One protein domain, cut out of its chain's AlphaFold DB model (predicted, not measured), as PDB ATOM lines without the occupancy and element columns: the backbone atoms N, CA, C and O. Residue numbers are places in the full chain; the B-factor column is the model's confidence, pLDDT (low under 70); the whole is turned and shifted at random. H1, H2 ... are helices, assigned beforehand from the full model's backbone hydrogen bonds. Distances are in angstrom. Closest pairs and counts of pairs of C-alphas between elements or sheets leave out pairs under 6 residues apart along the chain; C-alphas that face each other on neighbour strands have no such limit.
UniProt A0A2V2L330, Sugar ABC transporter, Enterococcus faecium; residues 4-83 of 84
ATOM      1  N   ARG A   4     -93.592 -30.916 180.129       88.06
ATOM      2  CA  ARG A   4     -94.191 -32.240 180.353       88.06
ATOM      3  C   ARG A   4     -94.640 -32.312 181.810       88.06
ATOM      4  O   ARG A   4     -93.835 -32.048 182.692       88.06
ATOM      5  N   LEU A   5     -95.910 -32.656 182.045       92.69
ATOM      6  CA  LEU A   5     -96.513 -32.695 183.390       92.69
ATOM      7  C   LEU A   5     -96.357 -31.368 184.167       92.69
ATOM      8  O   LEU A   5     -96.052 -31.367 185.351       92.69
ATOM      9  N   GLY A   6     -96.494 -30.224 183.486       93.88
ATOM     10  CA  GLY A   6     -96.339 -28.893 184.095       93.88
ATOM     11  C   GLY A   6     -94.891 -28.441 184.327       93.88
ATOM     12  O   GLY A   6     -94.662 -27.269 184.606       93.88
ATOM     13  N   LEU A   7     -93.904 -29.319 184.132       95.12
ATOM     14  CA  LEU A   7     -92.489 -29.000 184.316       95.12
ATOM     15  C   LEU A   7     -91.816 -28.647 182.989       95.12
ATOM     16  O   LEU A   7     -91.903 -29.402 182.014       95.12
ATOM     17  N   LEU A   8     -91.119 -27.510 182.957       94.44
ATOM     18  CA  LEU A   8     -90.252 -27.127 181.846       94.44
ATOM     19  C   LEU A   8     -89.011 -28.032 181.814       94.44
ATOM     20  O   LEU A   8     -88.474 -28.405 182.852       94.44
ATOM     21  N   SER A   9     -88.544 -28.376 180.615       96.00
ATOM     22  CA  SER A   9     -87.333 -29.167 180.385       96.00
ATOM     23  C   SER A   9     -86.228 -28.286 179.779       96.00
ATOM     24  O   SER A   9     -86.167 -28.169 178.551       96.00
ATOM     25  N   PRO A  10     -85.322 -27.710 180.599       93.94
ATOM     26  CA  PRO A  10     -84.251 -26.832 180.115       93.94
ATOM     27  C   PRO A  10     -83.312 -27.529 179.129       93.94
ATOM     28  O   PRO A  10     -82.832 -26.918 178.182       93.94
ATOM     29  N   ALA A  11     -83.079 -28.832 179.318       94.50
ATOM     30  CA  ALA A  11     -82.251 -29.626 178.414       94.50
ATOM     31  C   ALA A  11     -82.836 -29.679 176.992       94.50
ATOM     32  O   ALA A  11     -82.106 -29.466 176.026       94.50
ATOM     33  N   ARG A  12     -84.154 -29.899 176.856       93.44
ATOM     34  CA  ARG A  12     -84.827 -29.909 175.545       93.44
ATOM     35  C   ARG A  12     -84.867 -28.528 174.911       93.44
ATOM     36  O   ARG A  12     -84.607 -28.409 173.723       93.44
ATOM     37  N   GLU A  13     -85.159 -27.499 175.700       94.00
ATOM     38  CA  GLU A  13     -85.139 -26.114 175.224       94.00
ATOM     39  C   GLU A  13     -83.750 -25.721 174.703       94.00
ATOM     40  O   GLU A  13     -83.627 -25.211 173.588       94.00
ATOM     41  N   ARG A  14     -82.692 -26.018 175.470       94.69
ATOM     42  CA  ARG A  14     -81.307 -25.748 175.075       94.69
ATOM     43  C   ARG A  14     -80.926 -26.508 173.811       94.69
ATOM     44  O   ARG A  14     -80.341 -25.909 172.917       94.69
ATOM     45  N   HIS A  15     -81.258 -27.793 173.732       95.25
ATOM     46  CA  HIS A  15     -80.960 -28.613 172.562       95.25
ATOM     47  C   HIS A  15     -81.615 -28.046 171.296       95.25
ATOM     48  O   HIS A  15     -80.901 -27.703 170.358       95.25
ATOM     49  N   THR A  16     -82.930 -27.805 171.315       94.75
ATOM     50  CA  THR A  16     -83.647 -27.208 170.175       94.75
ATOM     51  C   THR A  16     -83.120 -25.816 169.820       94.75
ATOM     52  O   THR A  16     -83.043 -25.459 168.648       94.75
ATOM     53  N   THR A  17     -82.728 -25.013 170.814       95.44
ATOM     54  CA  THR A  17     -82.145 -23.686 170.566       95.44
ATOM     55  C   THR A  17     -80.820 -23.790 169.812       95.44
ATOM     56  O   THR A  17     -80.615 -23.059 168.847       95.44
ATOM     57  N   LEU A  18     -79.930 -24.695 170.227       96.25
ATOM     58  CA  LEU A  18     -78.636 -24.895 169.571       96.25
ATOM     59  C   LEU A  18     -78.800 -25.431 168.144       96.25
ATOM     60  O   LEU A  18     -78.178 -24.891 167.233       96.25
ATOM     61  N   GLU A  19     -79.697 -26.399 167.939       95.38
ATOM     62  CA  GLU A  19     -80.024 -26.917 166.603       95.38
ATOM     63  C   GLU A  19     -80.524 -25.812 165.665       95.38
ATOM     64  O   GLU A  19     -80.106 -25.733 164.512       95.38
ATOM     65  N   LEU A  20     -81.400 -24.924 166.143       95.19
ATOM     66  CA  LEU A  20     -81.923 -23.822 165.333       95.19
ATOM     67  C   LEU A  20     -80.869 -22.748 165.045       95.19
ATOM     68  O   LEU A  20     -80.854 -22.201 163.943       95.19
ATOM     69  N   ILE A  21     -79.986 -22.450 166.004       96.50
ATOM     70  CA  ILE A  21     -78.857 -21.532 165.792       96.50
ATOM     71  C   ILE A  21     -77.955 -22.055 164.676       96.50
ATOM     72  O   ILE A  21     -77.588 -21.291 163.782       96.50
ATOM     73  N   GLU A  22     -77.639 -23.347 164.705       95.31
ATOM     74  CA  GLU A  22     -76.811 -23.995 163.693       95.31
ATOM     75  C   GLU A  22     -77.520 -24.044 162.336       95.31
ATOM     76  O   GLU A  22     -77.006 -23.515 161.347       95.31
ATOM     77  N   ARG A  23     -78.743 -24.587 162.294       93.00
ATOM     78  CA  ARG A  23     -79.532 -24.756 161.067       93.00
ATOM     79  C   ARG A  23     -79.767 -23.434 160.337       93.00
ATOM     80  O   ARG A  23     -79.645 -23.373 159.118       93.00
ATOM     81  N   LEU A  24     -80.074 -22.365 161.071       94.06
ATOM     82  CA  LEU A  24     -80.344 -21.042 160.493       94.06
ATOM     83  C   LEU A  24     -79.079 -20.181 160.361       94.06
ATOM     84  O   LEU A  24     -79.150 -19.036 159.904       94.06
ATOM     85  N   ARG A  25     -77.912 -20.716 160.750       94.50
ATOM     86  CA  ARG A  25     -76.614 -20.025 160.738       94.50
ATOM     87  C   ARG A  25     -76.691 -18.663 161.432       94.50
ATOM     88  O   ARG A  25     -76.289 -17.639 160.871       94.50
ATOM     89  N   ILE A  26     -77.273 -18.640 162.631       96.06
ATOM     90  CA  ILE A  26     -77.401 -17.428 163.442       96.06
ATOM     91  C   ILE A  26     -76.030 -17.099 164.025       96.06
ATOM     92  O   ILE A  26     -75.492 -17.826 164.858       96.06
ATOM     93  N   LYS A  27     -75.462 -15.974 163.598       95.75
ATOM     94  CA  LYS A  27     -74.191 -15.465 164.113       95.75
ATOM     95  C   LYS A  27     -74.445 -14.741 165.432       95.75
ATOM     96  O   LYS A  27     -74.949 -13.620 165.437       95.75
ATOM     97  N   ALA A  28     -74.102 -15.391 166.541       95.81
ATOM     98  CA  ALA A  28     -74.246 -14.866 167.895       95.81
ATOM     99  C   ALA A  28     -73.109 -15.369 168.799       95.81
ATOM    100  O   ALA A  28     -72.559 -16.447 168.573       95.81
ATOM    101  N   HIS A  29     -72.798 -14.632 169.868       93.69
ATOM    102  CA  HIS A  29     -71.858 -15.061 170.915       93.69
ATOM    103  C   HIS A  29     -72.511 -16.075 171.875       93.69
ATOM    104  O   HIS A  29     -72.574 -15.869 173.085       93.69
ATOM    105  N   GLY A  30     -73.047 -17.160 171.314       92.31
ATOM    106  CA  GLY A  30     -73.766 -18.208 172.033       92.31
ATOM    107  C   GLY A  30     -75.271 -17.958 172.192       92.31
ATOM    108  O   GLY A  30     -75.794 -16.884 171.898       92.31
ATOM    109  N   ALA A  31     -75.971 -18.980 172.694       94.69
ATOM    110  CA  ALA A  31     -77.434 -19.009 172.809       94.69
ATOM    111  C   ALA A  31     -78.029 -17.969 173.780       94.69
ATOM    112  O   ALA A  31     -79.224 -17.695 173.727       94.69
ATOM    113  N   HIS A  32     -77.207 -17.377 174.650       95.75
ATOM    114  CA  HIS A  32     -77.629 -16.359 175.618       95.75
ATOM    115  C   HIS A  32     -77.306 -14.922 175.176       95.75
ATOM    116  O   HIS A  32     -77.551 -13.979 175.931       95.75
ATOM    117  N   ALA A  33     -76.764 -14.727 173.969       96.38
ATOM    118  CA  ALA A  33     -76.512 -13.395 173.433       96.38
ATOM    119  C   ALA A  33     -77.816 -12.586 173.331       96.38
ATOM    120  O   ALA A  33     -78.863 -13.099 172.925       96.38
ATOM    121  N   LYS A  34     -77.769 -11.293 173.675       97.25
ATOM    122  CA  LYS A  34     -78.957 -10.436 173.576       97.25
ATOM    123  C   LYS A  34     -79.280 -10.201 172.102       97.25
ATOM    124  O   LYS A  34     -78.461  -9.647 171.379       97.25
ATOM    125  N   VAL A  35     -80.507 -10.520 171.685       96.31
ATOM    126  CA  VAL A  35     -80.956 -10.383 170.282       96.31
ATOM    127  C   VAL A  35     -80.701  -8.980 169.722       96.31
ATOM    128  O   VAL A  35     -80.217  -8.848 168.606       96.31
ATOM    129  N   ARG A  36     -80.917  -7.927 170.525       96.19
ATOM    130  CA  ARG A  36     -80.672  -6.526 170.128       96.19
ATOM    131  C   ARG A  36     -79.223  -6.208 169.725       96.19
ATOM    132  O   ARG A  36     -78.981  -5.157 169.153       96.19
ATOM    133  N   GLN A  37     -78.262  -7.055 170.099       96.06
ATOM    134  CA  GLN A  37     -76.842  -6.888 169.767       96.06
ATOM    135  C   GLN A  37     -76.464  -7.587 168.452       96.06
ATOM    136  O   GLN A  37     -75.338  -7.441 167.990       96.06
ATOM    137  N   LEU A  38     -77.373  -8.366 167.860       95.12
ATOM    138  CA  LEU A  38     -77.147  -9.046 166.587       95.12
ATOM    139  C   LEU A  38     -77.416  -8.090 165.415       95.12
ATOM    140  O   LEU A  38     -78.178  -7.134 165.562       95.12
ATOM    141  N   SER A  39     -76.851  -8.369 164.237       94.50
ATOM    142  CA  SER A  39     -77.211  -7.636 163.013       94.50
ATOM    143  C   SER A  39     -78.682  -7.860 162.644       94.50
ATOM    144  O   SER A  39     -79.242  -8.903 162.984       94.50
ATOM    145  N   GLY A  40     -79.302  -6.935 161.903       93.81
ATOM    146  CA  GLY A  40     -80.720  -7.036 161.522       93.81
ATOM    147  C   GLY A  40     -81.086  -8.378 160.869       93.81
ATOM    148  O   GLY A  40     -82.062  -9.010 161.268       93.81
ATOM    149  N   GLY A  41     -80.243  -8.890 159.963       94.56
ATOM    150  CA  GLY A  41     -80.443 -10.215 159.360       94.56
ATOM    151  C   GLY A  41     -80.425 -11.358 160.383       94.56
ATOM    152  O   GLY A  41     -81.261 -12.256 160.334       94.56
ATOM    153  N   ASN A  42     -79.528 -11.315 161.376       95.50
ATOM    154  CA  ASN A  42     -79.511 -12.314 162.451       95.50
ATOM    155  C   ASN A  42     -80.691 -12.156 163.418       95.50
ATOM    156  O   ASN A  42     -81.199 -13.156 163.918       95.50
ATOM    157  N   GLN A  43     -81.173 -10.932 163.645       95.19
ATOM    158  CA  GLN A  43     -82.398 -10.698 164.412       95.19
ATOM    159  C   GLN A  43     -83.616 -11.324 163.718       95.19
ATOM    160  O   GLN A  43     -84.404 -12.007 164.374       95.19
ATOM    161  N   GLN A  44     -83.737 -11.181 162.395       94.56
ATOM    162  CA  GLN A  44     -84.794 -11.837 161.618       94.56
ATOM    163  C   GLN A  44     -84.678 -13.360 161.642       94.56
ATOM    164  O   GLN A  44     -85.675 -14.042 161.871       94.56
ATOM    165  N   LYS A  45     -83.469 -13.916 161.510       94.81
ATOM    166  CA  LYS A  45     -83.262 -15.363 161.672       94.81
ATOM    167  C   LYS A  45     -83.688 -15.865 163.049       94.81
ATOM    168  O   LYS A  45     -84.261 -16.943 163.141       94.81
ATOM    169  N   VAL A  46     -83.460 -15.095 164.118       95.69
ATOM    170  CA  VAL A  46     -83.968 -15.434 165.459       95.69
ATOM    171  C   VAL A  46     -85.502 -15.418 165.497       95.69
ATOM    172  O   VAL A  46     -86.098 -16.284 166.138       95.69
ATOM    173  N   ALA A  47     -86.161 -14.476 164.817       93.25
ATOM    174  CA  ALA A  47     -87.622 -14.467 164.703       93.25
ATOM    175  C   ALA A  47     -88.141 -15.713 163.961       93.25
ATOM    176  O   ALA A  47     -89.015 -16.407 164.483       93.25
ATOM    177  N   LEU A  48     -87.526 -16.066 162.826       92.94
ATOM    178  CA  LEU A  48     -87.817 -17.307 162.099       92.94
ATOM    179  C   LEU A  48     -87.584 -18.549 162.973       92.94
ATOM    180  O   LEU A  48     -88.447 -19.421 163.036       92.94
ATOM    181  N   ALA A  49     -86.474 -18.605 163.719       94.19
ATOM    182  CA  ALA A  49     -86.153 -19.707 164.630       94.19
ATOM    183  C   ALA A  49     -87.278 -19.975 165.634       94.19
ATOM    184  O   ALA A  49     -87.673 -21.124 165.842       94.19
ATOM    185  N   LYS A  50     -87.837 -18.913 166.230       91.94
ATOM    186  CA  LYS A  50     -88.953 -19.015 167.181       91.94
ATOM    187  C   LYS A  50     -90.189 -19.651 166.552       91.94
ATOM    188  O   LYS A  50     -90.882 -20.416 167.223       91.94
ATOM    189  N   TRP A  51     -90.472 -19.332 165.293       90.38
ATOM    190  CA  TRP A  51     -91.594 -19.915 164.565       90.38
ATOM    191  C   TRP A  51     -91.303 -21.361 164.161       90.38
ATOM    192  O   TRP A  51     -92.136 -22.230 164.395       90.38
ATOM    193  N   PHE A  52     -90.097 -21.660 163.677       89.88
ATOM    194  CA  PHE A  52     -89.723 -23.010 163.238       89.88
ATOM    195  C   PHE A  52     -89.704 -23.997 164.409       89.88
ATOM    196  O   PHE A  52     -90.099 -25.152 164.253       89.88
ATOM    197  N   ALA A  53     -89.354 -23.527 165.613       90.56
ATOM    198  CA  ALA A  53     -89.443 -24.301 166.851       90.56
ATOM    199  C   ALA A  53     -90.863 -24.832 167.144       90.56
ATOM    200  O   ALA A  53     -91.023 -25.787 167.911       90.56
ATOM    201  N   ARG A  54     -91.907 -24.207 166.575       87.25
ATOM    202  CA  ARG A  54     -93.307 -24.613 166.755       87.25
ATOM    203  C   ARG A  54     -93.752 -25.712 165.796       87.25
ATOM    204  O   ARG A  54     -94.720 -26.388 166.130       87.25
ATOM    205  N   CYS A  55     -93.051 -25.917 164.679       85.06
ATOM    206  CA  CYS A  55     -93.436 -26.868 163.630       85.06
ATOM    207  C   CYS A  55     -94.906 -26.696 163.192       85.06
ATOM    208  O   CYS A  55     -95.658 -27.667 163.132       85.06
ATOM    209  N   SER A  56     -95.329 -25.454 162.951       89.31
ATOM    210  CA  SER A  56     -96.678 -25.134 162.475       89.31
ATOM    211  C   SER A  56     -96.914 -25.660 161.056       89.31
ATOM    212  O   SER A  56     -95.975 -25.758 160.268       89.31
ATOM    213  N   SER A  57     -98.175 -25.946 160.722       90.25
ATOM    214  CA  SER A  57     -98.608 -26.348 159.375       90.25
ATOM    215  C   SER A  57     -98.813 -25.173 158.412       90.25
ATOM    216  O   SER A  57     -98.825 -25.374 157.204       90.25
ATOM    217  N   LEU A  58     -98.984 -23.955 158.936       90.19
ATOM    218  CA  LEU A  58     -99.165 -22.723 158.170       90.19
ATOM    219  C   LEU A  58     -98.363 -21.594 158.821       90.19
ATOM    220  O   LEU A  58     -98.431 -21.400 160.038       90.19
ATOM    221  N   TYR A  59     -97.648 -20.833 157.996       90.06
ATOM    222  CA  TYR A  59     -96.964 -19.605 158.389       90.06
ATOM    223  C   TYR A  59     -97.450 -18.466 157.492       90.06
ATOM    224  O   TYR A  59     -97.392 -18.573 156.270       90.06
ATOM    225  N   LEU A  60     -97.926 -17.380 158.102       91.62
ATOM    226  CA  LEU A  60     -98.253 -16.132 157.415       91.62
ATOM    227  C   LEU A  60     -97.138 -15.136 157.724       91.62
ATOM    228  O   LEU A  60     -96.876 -14.843 158.891       91.62
ATOM    229  N   LEU A  61     -96.454 -14.673 156.683       90.69
ATOM    230  CA  LEU A  61     -95.295 -13.797 156.788       90.69
ATOM    231  C   LEU A  61     -95.621 -12.489 156.076       90.69
ATOM    232  O   LEU A  61     -95.830 -12.495 154.866       90.69
ATOM    233  N   ASP A  62     -95.651 -11.394 156.827       91.19
ATOM    234  CA  ASP A  62     -95.787 -10.052 156.271       91.19
ATOM    235  C   ASP A  62     -94.415  -9.376 156.271       91.19
ATOM    236  O   ASP A  62     -93.736  -9.344 157.300       91.19
ATOM    237  N   GLU A  63     -93.983  -8.933 155.094       91.19
ATOM    238  CA  GLU A  63     -92.706  -8.249 154.873       91.19
ATOM    239  C   GLU A  63     -91.488  -8.835 155.644       91.19
ATOM    240  O   GLU A  63     -90.741  -8.106 156.310       91.19
ATOM    241  N   PRO A  64     -91.197 -10.151 155.542       88.38
ATOM    242  CA  PRO A  64     -90.280 -10.850 156.457       88.38
ATOM    243  C   PRO A  64     -88.807 -10.423 156.351       88.38
ATOM    244  O   PRO A  64     -87.971 -10.882 157.128       88.38
ATOM    245  N   SER A  65     -88.476  -9.574 155.380       89.69
ATOM    246  CA  SER A  65     -87.118  -9.152 155.052       89.69
ATOM    247  C   SER A  65     -86.934  -7.625 155.104       89.69
ATOM    248  O   SER A  65     -86.022  -7.094 154.465       89.69
ATOM    249  N   VAL A  66     -87.816  -6.877 155.778       87.56
ATOM    250  CA  VAL A  66     -87.710  -5.407 155.888       87.56
ATOM    251  C   VAL A  66     -86.586  -4.982 156.832       87.56
ATOM    252  O   VAL A  66     -86.301  -5.643 157.823       87.56
ATOM    253  N   GLY A  67     -85.915  -3.869 156.517       84.06
ATOM    254  CA  GLY A  67     -84.887  -3.287 157.389       84.06
ATOM    255  C   GLY A  67     -83.541  -4.021 157.397       84.06
ATOM    256  O   GLY A  67     -82.720  -3.769 158.277       84.06
ATOM    257  N   ILE A  68     -83.297  -4.911 156.430       92.38
ATOM    258  CA  ILE A  68     -82.024  -5.629 156.265       92.38
ATOM    259  C   ILE A  68     -81.431  -5.432 154.864       92.38
ATOM    260  O   ILE A  68     -82.140  -5.078 153.917       92.38
ATOM    261  N   ASP A  69     -80.121  -5.652 154.736       91.31
ATOM    262  CA  ASP A  69     -79.396  -5.536 153.470       91.31
ATOM    263  C   ASP A  69     -79.788  -6.627 152.459       91.31
ATOM    264  O   ASP A  69     -80.353  -7.665 152.808       91.31
ATOM    265  N   VAL A  70     -79.475  -6.397 151.179       90.81
ATOM    266  CA  VAL A  70     -79.857  -7.293 150.075       90.81
ATOM    267  C   VAL A  70     -79.315  -8.718 150.237       90.81
ATOM    268  O   VAL A  70     -80.021  -9.669 149.908       90.81
ATOM    269  N   GLY A  71     -78.108  -8.887 150.785       88.44
ATOM    270  CA  GLY A  71     -77.507 -10.205 150.991       88.44
ATOM    271  C   GLY A  71     -78.263 -11.000 152.052       88.44
ATOM    272  O   GLY A  71     -78.617 -12.160 151.835       88.44
ATOM    273  N   ALA A  72     -78.598 -10.348 153.165       90.44
ATOM    274  CA  ALA A  72     -79.433 -10.939 154.198       90.44
ATOM    275  C   ALA A  72     -80.848 -11.264 153.684       90.44
ATOM    276  O   ALA A  72     -81.403 -12.293 154.071       90.44
ATOM    277  N   LYS A  73     -81.432 -10.451 152.784       92.88
ATOM    278  CA  LYS A  73     -82.784 -10.707 152.248       92.88
ATOM    279  C   LYS A  73     -82.830 -12.033 151.505       92.88
ATOM    280  O   LYS A  73     -83.720 -12.841 151.760       92.88
ATOM    281  N   VAL A  74     -81.853 -12.271 150.628       93.06
ATOM    282  CA  VAL A  74     -81.735 -13.531 149.879       93.06
ATOM    283  C   VAL A  74     -81.668 -14.721 150.835       93.06
ATOM    284  O   VAL A  74     -82.349 -15.723 150.628       93.06
ATOM    285  N   GLU A  75     -80.898 -14.603 151.916       92.31
ATOM    286  CA  GLU A  75     -80.793 -15.668 152.912       92.31
ATOM    287  C   GLU A  75     -82.117 -15.923 153.649       92.31
ATOM    288  O   GLU A  75     -82.491 -17.082 153.830       92.31
ATOM    289  N   ILE A  76     -82.852 -14.873 154.028       93.38
ATOM    290  CA  ILE A  76     -84.175 -14.992 154.659       93.38
ATOM    291  C   ILE A  76     -85.172 -15.690 153.729       93.38
ATOM    292  O   ILE A  76     -85.816 -16.650 154.148       93.38
ATOM    293  N   TYR A  77     -85.257 -15.286 152.458       93.06
ATOM    294  CA  TYR A  77     -86.133 -15.953 151.488       93.06
ATOM    295  C   TYR A  77     -85.741 -17.411 151.251       93.06
ATOM    296  O   TYR A  77     -86.614 -18.269 151.170       93.06
ATOM    297  N   ARG A  78     -84.439 -17.719 151.212       93.06
ATOM    298  CA  ARG A  78     -83.955 -19.101 151.111       93.06
ATOM    299  C   ARG A  78     -84.414 -19.946 152.301       93.06
ATOM    300  O   ARG A  78     -84.864 -21.067 152.104       93.06
ATOM    301  N   LEU A  79     -84.323 -19.410 153.520       92.06
ATOM    302  CA  LEU A  79     -84.780 -20.085 154.741       92.06
ATOM    303  C   LEU A  79     -86.299 -20.283 154.772       92.06
ATOM    304  O   LEU A  79     -86.763 -21.309 155.259       92.06
ATOM    305  N   ILE A  80     -87.070 -19.325 154.254       91.19
ATOM    306  CA  ILE A  80     -88.524 -19.469 154.088       91.19
ATOM    307  C   ILE A  80     -88.834 -20.562 153.060       91.19
ATOM    308  O   ILE A  80     -89.726 -21.370 153.289       91.19
ATOM    309  N   GLY A  81     -88.071 -20.630 151.966       88.69
ATOM    310  CA  GLY A  81     -88.207 -21.673 150.949       88.69
ATOM    311  C   GLY A  81     -87.957 -23.092 151.470       88.69
ATOM    312  O   GLY A  81     -88.534 -24.021 150.936       88.69
ATOM    313  N   GLU A  82     -87.172 -23.278 152.539       84.81
ATOM    314  CA  GLU A  82     -87.003 -24.592 153.193       84.81
ATOM    315  C   GLU A  82     -88.262 -25.081 153.942       84.81
ATOM    316  O   GLU A  82     -88.265 -26.196 154.467       84.81
ATOM    317  N   LEU A  83     -89.299 -24.245 154.073       75.06
ATOM    318  CA  LEU A  83     -90.580 -24.615 154.688       75.06
ATOM    319  C   LEU A  83     -91.588 -25.196 153.692       75.06
ATOM    320  O   LEU A  83     -92.619 -25.704 154.136       75.06
TER     321      LEU A  83
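This is residues 4 to 83 of the 84 residues of the protein "Sugar ABC transporter" of Enterococcus faecium (UniProt A0A2V2L330). Two helices, H2 and H3, lie side by side and run the same way, while the longer H1 meets H2 steeply near its own last residues and points away from the pair. Residues 4 to 12, of which 10 to 12 belong to H1, stick out as an arm, and two long links, residues 24 to 39 and 53 to 69, loop between the helices. The printed part has 80 residues with three named helices in the order H1, H2, H3 and no named strand; the class is all helix, though under half of the residues, 39 of 80, are in named elements. The whole is only just compact, close to loose, with a radius of gyration of the C-alphas of 13.5 A, and it spans 44 by 31 by 18 A.

H1, residues 10 to 23, and H2, residues 40 to 52, only just touch, with 3 pairs of C-alphas within 8 A. Their closest C-alphas are those of Leu 20 and Ala 49, 5.9 A apart. H1 touches H2 with residues 20 to 21 alone, and H2 touches H1 with residues 46 to 49 alone. Their lines stand at a steep tilt of 53 degrees, opposite ways. H2 also touches H3, residues 70 to 81; their closest C-alphas are those of Gly 41 and Ala 72, 5.3 A apart. H2 touches H3 with residues 41 to 45 alone, and H3 touches H2 with residues 72 to 76 alone. H2 and H3 run the same way at a shallow tilt of 8 degrees, 11.2 A from centre to centre. H1 and H3 are apart. In H1, H2 and H3 every O i to N i+4 pair is within hydrogen-bond range.

H1 begins at Pro 10, with its C-alpha at (-84.251, -26.832, 180.115), and ends at Arg 23, 19.7 A from first to last C-alpha. H2 runs from Gly 40, C-alpha at (-80.720, -7.036, 161.522), to Phe 52, over 18.4 A. H3 runs from Val 70 to Gly 81, whose C-alpha is at (-88.207, -21.673, 150.949), over 16.7 A.

The two C-alphas farthest apart are those of Leu 5 and Val 70, at 45.1 A. Without the residues that stand free, the body of 71 residues spans 29 by 28 by 16 A. The printed part has no cut. The link from H1 to H2, 16 residues, and that from H2 to H3, 17 residues, are both long. The mean pLDDT of the printed part is 92.6, and no printed residue is under 70.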